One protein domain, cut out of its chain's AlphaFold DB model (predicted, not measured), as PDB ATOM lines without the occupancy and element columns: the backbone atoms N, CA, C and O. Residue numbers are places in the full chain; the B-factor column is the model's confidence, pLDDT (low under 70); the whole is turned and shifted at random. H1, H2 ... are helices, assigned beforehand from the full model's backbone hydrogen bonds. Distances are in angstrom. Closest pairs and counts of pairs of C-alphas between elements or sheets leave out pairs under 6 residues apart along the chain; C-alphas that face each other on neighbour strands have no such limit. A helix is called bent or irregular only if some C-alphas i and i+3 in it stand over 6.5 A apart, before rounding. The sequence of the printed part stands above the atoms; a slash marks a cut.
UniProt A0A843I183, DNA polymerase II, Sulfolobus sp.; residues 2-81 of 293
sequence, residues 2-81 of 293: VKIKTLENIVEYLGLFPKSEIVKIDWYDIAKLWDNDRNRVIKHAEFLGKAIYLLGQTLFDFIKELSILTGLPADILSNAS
ATOM      1  N   VAL A   2     -53.150   2.480  78.264       80.19
ATOM      2  CA  VAL A   2     -53.329   1.713  79.506       80.19
ATOM      3  C   VAL A   2     -54.649   0.950  79.432       80.19
ATOM      4  O   VAL A   2     -55.715   1.553  79.544       80.19
ATOM      5  N   LYS A   3     -54.585  -0.374  79.251       84.38
ATOM      6  CA  LYS A   3     -55.788  -1.221  79.123       84.38
ATOM      7  C   LYS A   3     -56.622  -1.267  80.406       84.38
ATOM      8  O   LYS A   3     -57.843  -1.197  80.349       84.38
ATOM      9  N   ILE A   4     -55.963  -1.375  81.561       89.38
ATOM     10  CA  ILE A   4     -56.608  -1.451  82.877       89.38
ATOM     11  C   ILE A   4     -56.274  -0.177  83.650       89.38
ATOM     12  O   ILE A   4     -55.129   0.014  84.060       89.38
ATOM     13  N   LYS A   5     -57.269   0.686  83.856       91.25
ATOM     14  CA  LYS A   5     -57.113   2.041  84.411       91.25
ATOM     15  C   LYS A   5     -57.042   2.070  85.947       91.25
ATOM     16  O   LYS A   5     -57.733   2.865  86.575       91.25
ATOM     17  N   THR A   6     -56.243   1.196  86.556       92.19
ATOM     18  CA  THR A   6     -55.925   1.321  87.989       92.19
ATOM     19  C   THR A   6     -54.881   2.417  88.195       92.19
ATOM     20  O   THR A   6     -54.143   2.757  87.264       92.19
ATOM     21  N   LEU A   7     -54.815   2.975  89.405       92.31
ATOM     22  CA  LEU A   7     -53.878   4.054  89.718       92.31
ATOM     23  C   LEU A   7     -52.429   3.621  89.456       92.31
ATOM     24  O   LEU A   7     -51.687   4.360  88.820       92.31
ATOM     25  N   GLU A   8     -52.068   2.403  89.862       91.88
ATOM     26  CA  GLU A   8     -50.737   1.811  89.694       91.88
ATOM     27  C   GLU A   8     -50.319   1.772  88.225       91.88
ATOM     28  O   GLU A   8     -49.249   2.258  87.866       91.88
ATOM     29  N   ASN A   9     -51.194   1.256  87.359       91.56
ATOM     30  CA  ASN A   9     -50.902   1.131  85.936       91.56
ATOM     31  C   ASN A   9     -50.775   2.500  85.263       91.56
ATOM     32  O   ASN A   9     -49.985   2.659  84.337       91.56
ATOM     33  N   ILE A  10     -51.561   3.488  85.704       92.50
ATOM     34  CA  ILE A  10     -51.500   4.849  85.166       92.50
ATOM     35  C   ILE A  10     -50.180   5.511  85.564       92.50
ATOM     36  O   ILE A  10     -49.507   6.072  84.700       92.50
ATOM     37  N   VAL A  11     -49.788   5.439  86.839       93.44
ATOM     38  CA  VAL A  11     -48.543   6.072  87.296       93.44
ATOM     39  C   VAL A  11     -47.293   5.356  86.780       93.44
ATOM     40  O   VAL A  11     -46.313   6.035  86.477       93.44
ATOM     41  N   GLU A  12     -47.335   4.030  86.591       91.12
ATOM     42  CA  GLU A  12     -46.276   3.265  85.908       91.12
ATOM     43  C   GLU A  12     -46.170   3.689  84.438       91.12
ATOM     44  O   GLU A  12     -45.087   4.014  83.957       91.12
ATOM     45  N   TYR A  13     -47.300   3.750  83.726       90.62
ATOM     46  CA  TYR A  13     -47.333   4.116  82.308       90.62
ATOM     47  C   TYR A  13     -46.831   5.539  82.044       90.62
ATOM     48  O   TYR A  13     -46.166   5.784  81.039       90.62
ATOM     49  N   LEU A  14     -47.148   6.473  82.939       90.56
ATOM     50  CA  LEU A  14     -46.670   7.852  82.865       90.56
ATOM     51  C   LEU A  14     -45.227   8.015  83.370       90.56
ATOM     52  O   LEU A  14     -44.692   9.118  83.294       90.56
ATOM     53  N   GLY A  15     -44.598   6.951  83.882       91.31
ATOM     54  CA  GLY A  15     -43.236   6.988  84.414       91.31
ATOM     55  C   GLY A  15     -43.096   7.813  85.696       91.31
ATOM     56  O   GLY A  15     -42.009   8.304  85.985       91.31
ATOM     57  N   LEU A  16     -44.183   7.991  86.455       91.06
ATOM     58  CA  LEU A  16     -44.189   8.779  87.695       91.06
ATOM     59  C   LEU A  16     -43.625   7.997  88.885       91.06
ATOM     60  O   LEU A  16     -43.171   8.603  89.850       91.06
ATOM     61  N   PHE A  17     -43.670   6.663  88.817       90.75
ATOM     62  CA  PHE A  17     -43.111   5.763  89.822       90.75
ATOM     63  C   PHE A  17     -42.324   4.643  89.147       90.75
ATOM     64  O   PHE A  17     -42.807   4.066  88.166       90.75
ATOM     65  N   PRO A  18     -41.151   4.267  89.681       87.38
ATOM     66  CA  PRO A  18     -40.512   3.028  89.283       87.38
ATOM     67  C   PRO A  18     -41.352   1.846  89.776       87.38
ATOM     68  O   PRO A  18     -41.917   1.863  90.870       87.38
ATOM     69  N   LYS A  19     -41.389   0.772  88.984       85.88
ATOM     70  CA  LYS A  19     -42.192  -0.422  89.284       85.88
ATOM     71  C   LYS A  19     -41.895  -1.032  90.659       85.88
ATOM     72  O   LYS A  19     -42.784  -1.594  91.288       85.88
ATOM     73  N   SER A  20     -40.658  -0.897  91.136       88.12
ATOM     74  CA  SER A  20     -40.215  -1.362  92.455       88.12
ATOM     75  C   SER A  20     -40.838  -0.607  93.633       88.12
ATOM     76  O   SER A  20     -40.880  -1.146  94.734       88.12
ATOM     77  N   GLU A  21     -41.300   0.627  93.425       87.25
ATOM     78  CA  GLU A  21     -41.918   1.463  94.465       87.25
ATOM     79  C   GLU A  21     -43.448   1.361  94.481       87.25
ATOM     80  O   GLU A  21     -44.099   1.873  95.392       87.25
ATOM     81  N   ILE A  22     -44.035   0.678  93.494       89.56
ATOM     82  CA  ILE A  22     -45.477   0.460  93.424       89.56
ATOM     83  C   ILE A  22     -45.863  -0.611  94.441       89.56
ATOM     84  O   ILE A  22     -45.616  -1.805  94.263       89.56
ATOM     85  N   VAL A  23     -46.519  -0.178  95.514       90.12
ATOM     86  CA  VAL A  23     -47.088  -1.074  96.519       90.12
ATOM     87  C   VAL A  23     -48.549  -1.304  96.167       90.12
ATOM     88  O   VAL A  23     -49.375  -0.426  96.388       90.12
ATOM     89  N   LYS A  24     -48.877  -2.487  95.641       91.62
ATOM     90  CA  LYS A  24     -50.257  -2.887  95.337       91.62
ATOM     91  C   LYS A  24     -50.787  -3.860  96.393       91.62
ATOM     92  O   LYS A  24     -50.123  -4.847  96.725       91.62
ATOM     93  N   ILE A  25     -51.987  -3.584  96.893       93.25
ATOM     94  CA  ILE A  25     -52.776  -4.484  97.735       93.25
ATOM     95  C   ILE A  25     -54.167  -4.560  97.111       93.25
ATOM     96  O   ILE A  25     -54.762  -3.526  96.814       93.25
ATOM     97  N   ASP A  26     -54.679  -5.766  96.887       92.31
ATOM     98  CA  ASP A  26     -56.059  -5.917  96.444       92.31
ATOM     99  C   ASP A  26     -57.010  -5.618  97.614       92.31
ATOM    100  O   ASP A  26     -56.739  -5.961  98.764       92.31
ATOM    101  N   TRP A  27     -58.133  -4.952  97.334       91.69
ATOM    102  CA  TRP A  27     -59.009  -4.390  98.371       91.69
ATOM    103  C   TRP A  27     -59.488  -5.424  99.405       91.69
ATOM    104  O   TRP A  27     -59.643  -5.089 100.580       91.69
ATOM    105  N   TYR A  28     -59.684  -6.678  98.991       94.88
ATOM    106  CA  TYR A  28     -60.140  -7.769  99.855       94.88
ATOM    107  C   TYR A  28     -59.055  -8.279 100.817       94.88
ATOM    108  O   TYR A  28     -59.385  -8.877 101.839       94.88
ATOM    109  N   ASP A  29     -57.775  -8.010 100.547       95.81
ATOM    110  CA  ASP A  29     -56.662  -8.399 101.421       95.81
ATOM    111  C   ASP A  29     -56.358  -7.345 102.495       95.81
ATOM    112  O   ASP A  29     -55.665  -7.645 103.470       95.81
ATOM    113  N   ILE A  30     -56.886  -6.121 102.359       95.25
ATOM    114  CA  ILE A  30     -56.581  -4.999 103.263       95.25
ATOM    115  C   ILE A  30     -56.948  -5.334 104.710       95.25
ATOM    116  O   ILE A  30     -56.130  -5.115 105.600       95.25
ATOM    117  N   ALA A  31     -58.137  -5.896 104.957       96.00
ATOM    118  CA  ALA A  31     -58.582  -6.233 106.311       96.00
ATOM    119  C   ALA A  31     -57.666  -7.282 106.963       96.00
ATOM    120  O   ALA A  31     -57.203  -7.101 108.084       96.00
ATOM    121  N   LYS A  32     -57.316  -8.337 106.219       96.38
ATOM    122  CA  LYS A  32     -56.399  -9.377 106.697       96.38
ATOM    123  C   LYS A  32     -54.997  -8.823 106.965       96.38
ATOM    124  O   LYS A  32     -54.363  -9.207 107.947       96.38
ATOM    125  N   LEU A  33     -54.489  -7.954 106.094       96.12
ATOM    126  CA  LEU A  33     -53.172  -7.335 106.259       96.12
ATOM    127  C   LEU A  33     -53.165  -6.283 107.367       96.12
ATOM    128  O   LEU A  33     -52.127  -6.077 107.977       96.12
ATOM    129  N   TRP A  34     -54.293  -5.658 107.690       95.50
ATOM    130  CA  TRP A  34     -54.368  -4.721 108.808       95.50
ATOM    131  C   TRP A  34     -54.015  -5.377 110.149       95.50
ATOM    132  O   TRP A  34     -53.320  -4.767 110.971       95.50
ATOM    133  N   ASP A  35     -54.450  -6.626 110.329       96.50
ATOM    134  CA  ASP A  35     -54.190  -7.412 111.534       96.50
ATOM    135  C   ASP A  35     -52.811  -8.089 111.502       96.50
ATOM    136  O   ASP A  35     -52.123  -8.135 112.519       96.50
ATOM    137  N   ASN A  36     -52.384  -8.588 110.333       96.00
ATOM    138  CA  ASN A  36     -51.179  -9.422 110.211       96.00
ATOM    139  C   ASN A  36     -49.909  -8.669 109.765       96.00
ATOM    140  O   ASN A  36     -48.804  -9.097 110.084       96.00
ATOM    141  N   ASP A  37     -50.039  -7.579 109.006       95.38
ATOM    142  CA  ASP A  37     -48.928  -6.783 108.457       95.38
ATOM    143  C   ASP A  37     -49.364  -5.326 108.210       95.38
ATOM    144  O   ASP A  37     -49.468  -4.828 107.081       95.38
ATOM    145  N   ARG A  38     -49.644  -4.616 109.310       96.00
ATOM    146  CA  ARG A  38     -50.111  -3.222 109.272       96.00
ATOM    147  C   ARG A  38     -49.148  -2.296 108.523       96.00
ATOM    148  O   ARG A  38     -49.586  -1.368 107.846       96.00
ATOM    149  N   ASN A  39     -47.844  -2.555 108.615       96.19
ATOM    150  CA  ASN A  39     -46.818  -1.744 107.958       96.19
ATOM    151  C   ASN A  39     -46.970  -1.757 106.436       96.19
ATOM    152  O   ASN A  39     -46.802  -0.722 105.790       96.19
ATOM    153  N   ARG A  40     -47.323  -2.906 105.848       94.12
ATOM    154  CA  ARG A  40     -47.586  -2.998 104.410       94.12
ATOM    155  C   ARG A  40     -48.813  -2.188 103.993       94.12
ATOM    156  O   ARG A  40     -48.759  -1.527 102.957       94.12
ATOM    157  N   VAL A  41     -49.872  -2.175 104.804       96.38
ATOM    158  CA  VAL A  41     -51.069  -1.348 104.548       96.38
ATOM    159  C   VAL A  41     -50.735   0.144 104.601       96.38
ATOM    160  O   VAL A  41     -51.141   0.891 103.713       96.38
ATOM    161  N   ILE A  42     -49.937   0.578 105.582       96.00
ATOM    162  CA  ILE A  42     -49.482   1.975 105.685       96.00
ATOM    163  C   ILE A  42     -48.671   2.371 104.446       96.00
ATOM    164  O   ILE A  42     -48.969   3.389 103.827       96.00
ATOM    165  N   LYS A  43     -47.711   1.540 104.016       95.12
ATOM    166  CA  LYS A  43     -46.925   1.797 102.796       95.12
ATOM    167  C   LYS A  43     -47.792   1.888 101.539       95.12
ATOM    168  O   LYS A  43     -47.520   2.716 100.674       95.12
ATOM    169  N   HIS A  44     -48.832   1.061 101.432       95.06
ATOM    170  CA  HIS A  44     -49.796   1.161 100.337       95.06
ATOM    171  C   HIS A  44     -50.543   2.501 100.374       95.06
ATOM    172  O   HIS A  44     -50.595   3.189  99.359       95.06
ATOM    173  N   ALA A  45     -51.041   2.929 101.538       95.12
ATOM    174  CA  ALA A  45     -51.711   4.222 101.685       95.12
ATOM    175  C   ALA A  45     -50.783   5.417 101.377       95.12
ATOM    176  O   ALA A  45     -51.192   6.355 100.690       95.12
ATOM    177  N   GLU A  46     -49.522   5.372 101.820       95.31
ATOM    178  CA  GLU A  46     -48.505   6.375 101.479       95.31
ATOM    179  C   GLU A  46     -48.247   6.439  99.971       95.31
ATOM    180  O   GLU A  46     -48.174   7.531  99.399       95.31
ATOM    181  N   PHE A  47     -48.131   5.276  99.320       95.44
ATOM    182  CA  PHE A  47     -48.016   5.184  97.868       95.44
ATOM    183  C   PHE A  47     -49.226   5.828  97.182       95.44
ATOM    184  O   PHE A  47     -49.030   6.694  96.334       95.44
ATOM    185  N   LEU A  48     -50.457   5.485  97.585       95.44
ATOM    186  CA  LEU A  48     -51.678   6.057  97.005       95.44
ATOM    187  C   LEU A  48     -51.692   7.589  97.112       95.44
ATOM    188  O   LEU A  48     -51.944   8.272  96.120       95.44
ATOM    189  N   GLY A  49     -51.371   8.143  98.287       96.12
ATOM    190  CA  GLY A  49     -51.327   9.593  98.499       96.12
ATOM    191  C   GLY A  49     -50.312  10.297  97.591       96.12
ATOM    192  O   GLY A  49     -50.648  11.279  96.922       96.12
ATOM    193  N   LYS A  50     -49.085   9.767  97.504       95.50
ATOM    194  CA  LYS A  50     -48.038  10.311  96.619       95.50
ATOM    195  C   LYS A  50     -48.411  10.165  95.142       95.50
ATOM    196  O   LYS A  50     -48.220  11.103  94.371       95.50
ATOM    197  N   ALA A  51     -48.966   9.018  94.757       95.50
ATOM    198  CA  ALA A  51     -49.408   8.729  93.399       95.50
ATOM    199  C   ALA A  51     -50.492   9.703  92.933       95.50
ATOM    200  O   ALA A  51     -50.365  10.286  91.858       95.50
ATOM    201  N   ILE A  52     -51.509   9.947  93.763       95.62
ATOM    202  CA  ILE A  52     -52.575  10.912  93.471       95.62
ATOM    203  C   ILE A  52     -52.004  12.328  93.339       95.62
ATOM    204  O   ILE A  52     -52.342  13.034  92.389       95.62
ATOM    205  N   TYR A  53     -51.118  12.739  94.250       95.88
ATOM    206  CA  TYR A  53     -50.504  14.067  94.206       95.88
ATOM    207  C   TYR A  53     -49.690  14.288  92.924       95.88
ATOM    208  O   TYR A  53     -49.895  15.282  92.224       95.88
ATOM    209  N   LEU A  54     -48.801  13.351  92.579       94.31
ATOM    210  CA  LEU A  54     -47.955  13.452  91.386       94.31
ATOM    211  C   LEU A  54     -48.766  13.365  90.092       94.31
ATOM    212  O   LEU A  54     -48.499  14.111  89.145       94.31
ATOM    213  N   LEU A  55     -49.791  12.511  90.055       93.69
ATOM    214  CA  LEU A  55     -50.718  12.454  88.930       93.69
ATOM    215  C   LEU A  55     -51.460  13.788  88.771       93.69
ATOM    216  O   LEU A  55     -51.545  14.315  87.663       93.69
ATOM    217  N   GLY A  56     -51.930  14.366  89.879       92.94
ATOM    218  CA  GLY A  56     -52.554  15.684  89.909       92.94
ATOM    219  C   GLY A  56     -51.641  16.767  89.338       92.94
ATOM    220  O   GLY A  56     -52.043  17.459  88.409       92.94
ATOM    221  N   GLN A  57     -50.395  16.861  89.814       91.81
ATOM    222  CA  GLN A  57     -49.392  17.809  89.305       91.81
ATOM    223  C   GLN A  57     -49.136  17.642  87.801       91.81
ATOM    224  O   GLN A  57     -49.027  18.627  87.075       91.81
ATOM    225  N   THR A  58     -49.090  16.397  87.325       90.38
ATOM    226  CA  THR A  58     -48.857  16.080  85.909       90.38
ATOM    227  C   THR A  58     -50.015  16.531  85.017       90.38
ATOM    228  O   THR A  58     -49.794  17.018  83.912       90.38
ATOM    229  N   LEU A  59     -51.257  16.374  85.481       90.94
ATOM    230  CA  LEU A  59     -52.457  16.683  84.699       90.94
ATOM    231  C   LEU A  59     -52.935  18.133  84.857       90.94
ATOM    232  O   LEU A  59     -53.718  18.608  84.034       90.94
ATOM    233  N   PHE A  60     -52.492  18.832  85.903       92.69
ATOM    234  CA  PHE A  60     -53.024  20.138  86.284       92.69
ATOM    235  C   PHE A  60     -52.870  21.194  85.188       92.69
ATOM    236  O   PHE A  60     -53.852  21.849  84.840       92.69
ATOM    237  N   ASP A  61     -51.673  21.319  84.606       92.94
ATOM    238  CA  ASP A  61     -51.404  22.297  83.543       92.94
ATOM    239  C   ASP A  61     -52.320  22.039  82.329       92.94
ATOM    240  O   ASP A  61     -52.946  22.960  81.808       92.94
ATOM    241  N   PHE A  62     -52.520  20.776  81.943       94.19
ATOM    242  CA  PHE A  62     -53.428  20.409  80.853       94.19
ATOM    243  C   PHE A  62     -54.902  20.730  81.156       94.19
ATOM    244  O   PHE A  62     -55.616  21.280  80.313       94.19
ATOM    245  N   ILE A  63     -55.371  20.401  82.366       94.62
ATOM    246  CA  ILE A  63     -56.742  20.694  82.817       94.62
ATOM    247  C   ILE A  63     -56.983  22.204  82.838       94.62
ATOM    248  O   ILE A  63     -58.039  22.663  82.396       94.62
ATOM    249  N   LYS A  64     -56.001  22.978  83.307       94.88
ATOM    250  CA  LYS A  64     -56.044  24.441  83.318       94.88
ATOM    251  C   LYS A  64     -56.196  25.002  81.905       94.88
ATOM    252  O   LYS A  64     -57.094  25.809  81.677       94.88
ATOM    253  N   GLU A  65     -55.389  24.550  80.947       95.50
ATOM    254  CA  GLU A  65     -55.482  25.029  79.561       95.50
ATOM    255  C   GLU A  65     -56.823  24.654  78.906       95.50
ATOM    256  O   GLU A  65     -57.448  25.483  78.241       95.50
ATOM    257  N   LEU A  66     -57.340  23.445  79.158       95.38
ATOM    258  CA  LEU A  66     -58.685  23.061  78.714       95.38
ATOM    259  C   LEU A  66     -59.787  23.912  79.365       95.38
ATOM    260  O   LEU A  66     -60.769  24.252  78.699       95.38
ATOM    261  N   SER A  67     -59.641  24.260  80.643       96.25
ATOM    262  CA  SER A  67     -60.587  25.108  81.377       96.25
ATOM    263  C   SER A  67     -60.619  26.520  80.796       96.25
ATOM    264  O   SER A  67     -61.697  27.031  80.497       96.25
ATOM    265  N   ILE A  68     -59.456  27.116  80.519       95.25
ATOM    266  CA  ILE A  68     -59.339  28.432  79.872       95.25
ATOM    267  C   ILE A  68     -59.998  28.414  78.486       95.25
ATOM    268  O   ILE A  68     -60.815  29.288  78.165       95.25
ATOM    269  N   LEU A  69     -59.679  27.392  77.687       95.06
ATOM    270  CA  LEU A  69     -60.176  27.240  76.324       95.06
ATOM    271  C   LEU A  69     -61.703  27.083  76.292       95.06
ATOM    272  O   LEU A  69     -62.403  27.862  75.651       95.06
ATOM    273  N   THR A  70     -62.242  26.114  77.031       95.38
ATOM    274  CA  THR A  70     -63.684  25.804  77.037       95.38
ATOM    275  C   THR A  70     -64.507  26.803  77.851       95.38
ATOM    276  O   THR A  70     -65.673  27.037  77.548       95.38
ATOM    277  N   GLY A  71     -63.900  27.441  78.854       95.25
ATOM    278  CA  GLY A  71     -64.564  28.306  79.832       95.25
ATOM    279  C   GLY A  71     -65.307  27.545  80.926       95.25
ATOM    280  O   GLY A  71     -66.062  28.156  81.677       95.25
ATOM    281  N   LEU A  72     -65.114  26.227  81.007       95.88
ATOM    282  CA  LEU A  72     -65.640  25.406  82.089       95.88
ATOM    283  C   LEU A  72     -64.713  25.472  83.307       95.88
ATOM    284  O   LEU A  72     -63.506  25.284  83.137       95.88
ATOM    285  N   PRO A  73     -65.246  25.651  84.528       95.69
ATOM    286  CA  PRO A  73     -64.486  25.444  85.760       95.69
ATOM    287  C   PRO A  73     -63.849  24.048  85.804       95.69
ATOM    288  O   PRO A  73     -64.432  23.080  85.310       95.69
ATOM    289  N   ALA A  74     -62.643  23.934  86.365       92.25
ATOM    290  CA  ALA A  74     -61.850  22.698  86.336       92.25
ATOM    291  C   ALA A  74     -62.544  21.503  87.030       92.25
ATOM    292  O   ALA A  74     -62.439  20.359  86.574       92.25
ATOM    293  N   ASP A  75     -63.297  21.777  88.093       91.06
ATOM    294  CA  ASP A  75     -64.120  20.822  88.842       91.06
ATOM    295  C   ASP A  75     -65.267  20.244  87.992       91.06
ATOM    296  O   ASP A  75     -65.550  19.045  88.052       91.06
ATOM    297  N   ILE A  76     -65.856  21.056  87.110       93.38
ATOM    298  CA  ILE A  76     -66.884  20.615  86.155       93.38
ATOM    299  C   ILE A  76     -66.242  19.916  84.952       93.38
ATOM    300  O   ILE A  76     -66.740  18.892  84.478       93.38
ATOM    301  N   LEU A  77     -65.118  20.440  84.458       92.44
ATOM    302  CA  LEU A  77     -64.440  19.952  83.256       92.44
ATOM    303  C   LEU A  77     -64.050  18.475  83.361       92.44
ATOM    304  O   LEU A  77     -64.161  17.731  82.382       92.44
ATOM    305  N   SER A  78     -63.628  18.055  84.554       84.06
ATOM    306  CA  SER A  78     -63.211  16.680  84.844       84.06
ATOM    307  C   SER A  78     -64.340  15.667  84.615       84.06
ATOM    308  O   SER A  78     -64.084  14.578  84.107       84.06
ATOM    309  N   ASN A  79     -65.588  16.061  84.885       89.00
ATOM    310  CA  ASN A  79     -66.788  15.245  84.665       89.00
ATOM    311  C   ASN A  79     -67.459  15.507  83.304       89.00
ATOM    312  O   ASN A  79     -68.311  14.735  82.862       89.00
ATOM    313  N   ALA A  80     -67.097  16.594  82.621       92.50
ATOM    314  CA  ALA A  80     -67.659  16.935  81.324       92.50
ATOM    315  C   ALA A  80     -67.153  15.981  80.233       92.50
ATOM    316  O   ALA A  80     -65.944  15.848  80.015       92.50
ATOM    317  N   SER A  81     -68.090  15.384  79.490       93.25
ATOM    318  CA  SER A  81     -67.778  14.636  78.271       93.25
ATOM    319  C   SER A  81     -67.049  15.521  77.256       93.25
ATOM    320  O   SER A  81     -67.192  16.746  77.246       93.25
TER     321      SER A  81
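Overview. This is residues 2 to 81 of the 293 residues of the protein "DNA polymerase II" of Sulfolobus sp. (UniProt A0A843I183). One long bent helix, H3, makes the length of a rod; H1 packs on its side, H2 folds back at its first end and short H4 at its last. The printed part has 80 residues, with four named helices, H1 to H4 in order, and no named strand: all helix. It is loose, with a radius of gyration of the C-alphas of 15.9 A, and spans 50 by 23 by 22 A.

Along the chain. H1, residues 7 to 13, 9.9 A, begins at C-alpha 7 (-53.878, 4.054, 89.718). H2, residues 27 to 36, 15.1 A, is only just irregular: C-alphas 28 and 31 are 6.8 A apart. H3, residues 38 to 70, by its hydrogen bonds assigned as one helix, is bent: C-alphas 58 and 61 are 7.1 A apart. Its arms are H3a, residues 38 to 58, 30.3 A, and H3b, residues 61 to 70, 14.3 A. H4, residues 74 to 77, 4.9 A, ends at C-alpha 77 (-64.440, 19.952, 83.256).

Arrangement. H1 touches H3a, at residues 48 to 55 alone, at a steep tilt of 57 degrees; the closest C-alphas, Val 11 and Ala 51, are 6.7 A apart. H2 and H3a, a hairpin, touch at Trp 34 and Val 41, their closest C-alphas, 6.4 A. H3b touches H4; the closest C-alphas, Ser 67 and Ala 74, are 5.7 A apart. In H1, H3a and H3b every O i to N i+4 pair is within hydrogen-bond range, in H2 3 of 6; H4 is too short for one.

Size, cuts and confidence. The C-alphas farthest apart, Asn 36 and Leu 69, are 50.7 A apart. The printed part has no cut, the link H1 to H2 is long, and no printed residue is under 70 in pLDDT.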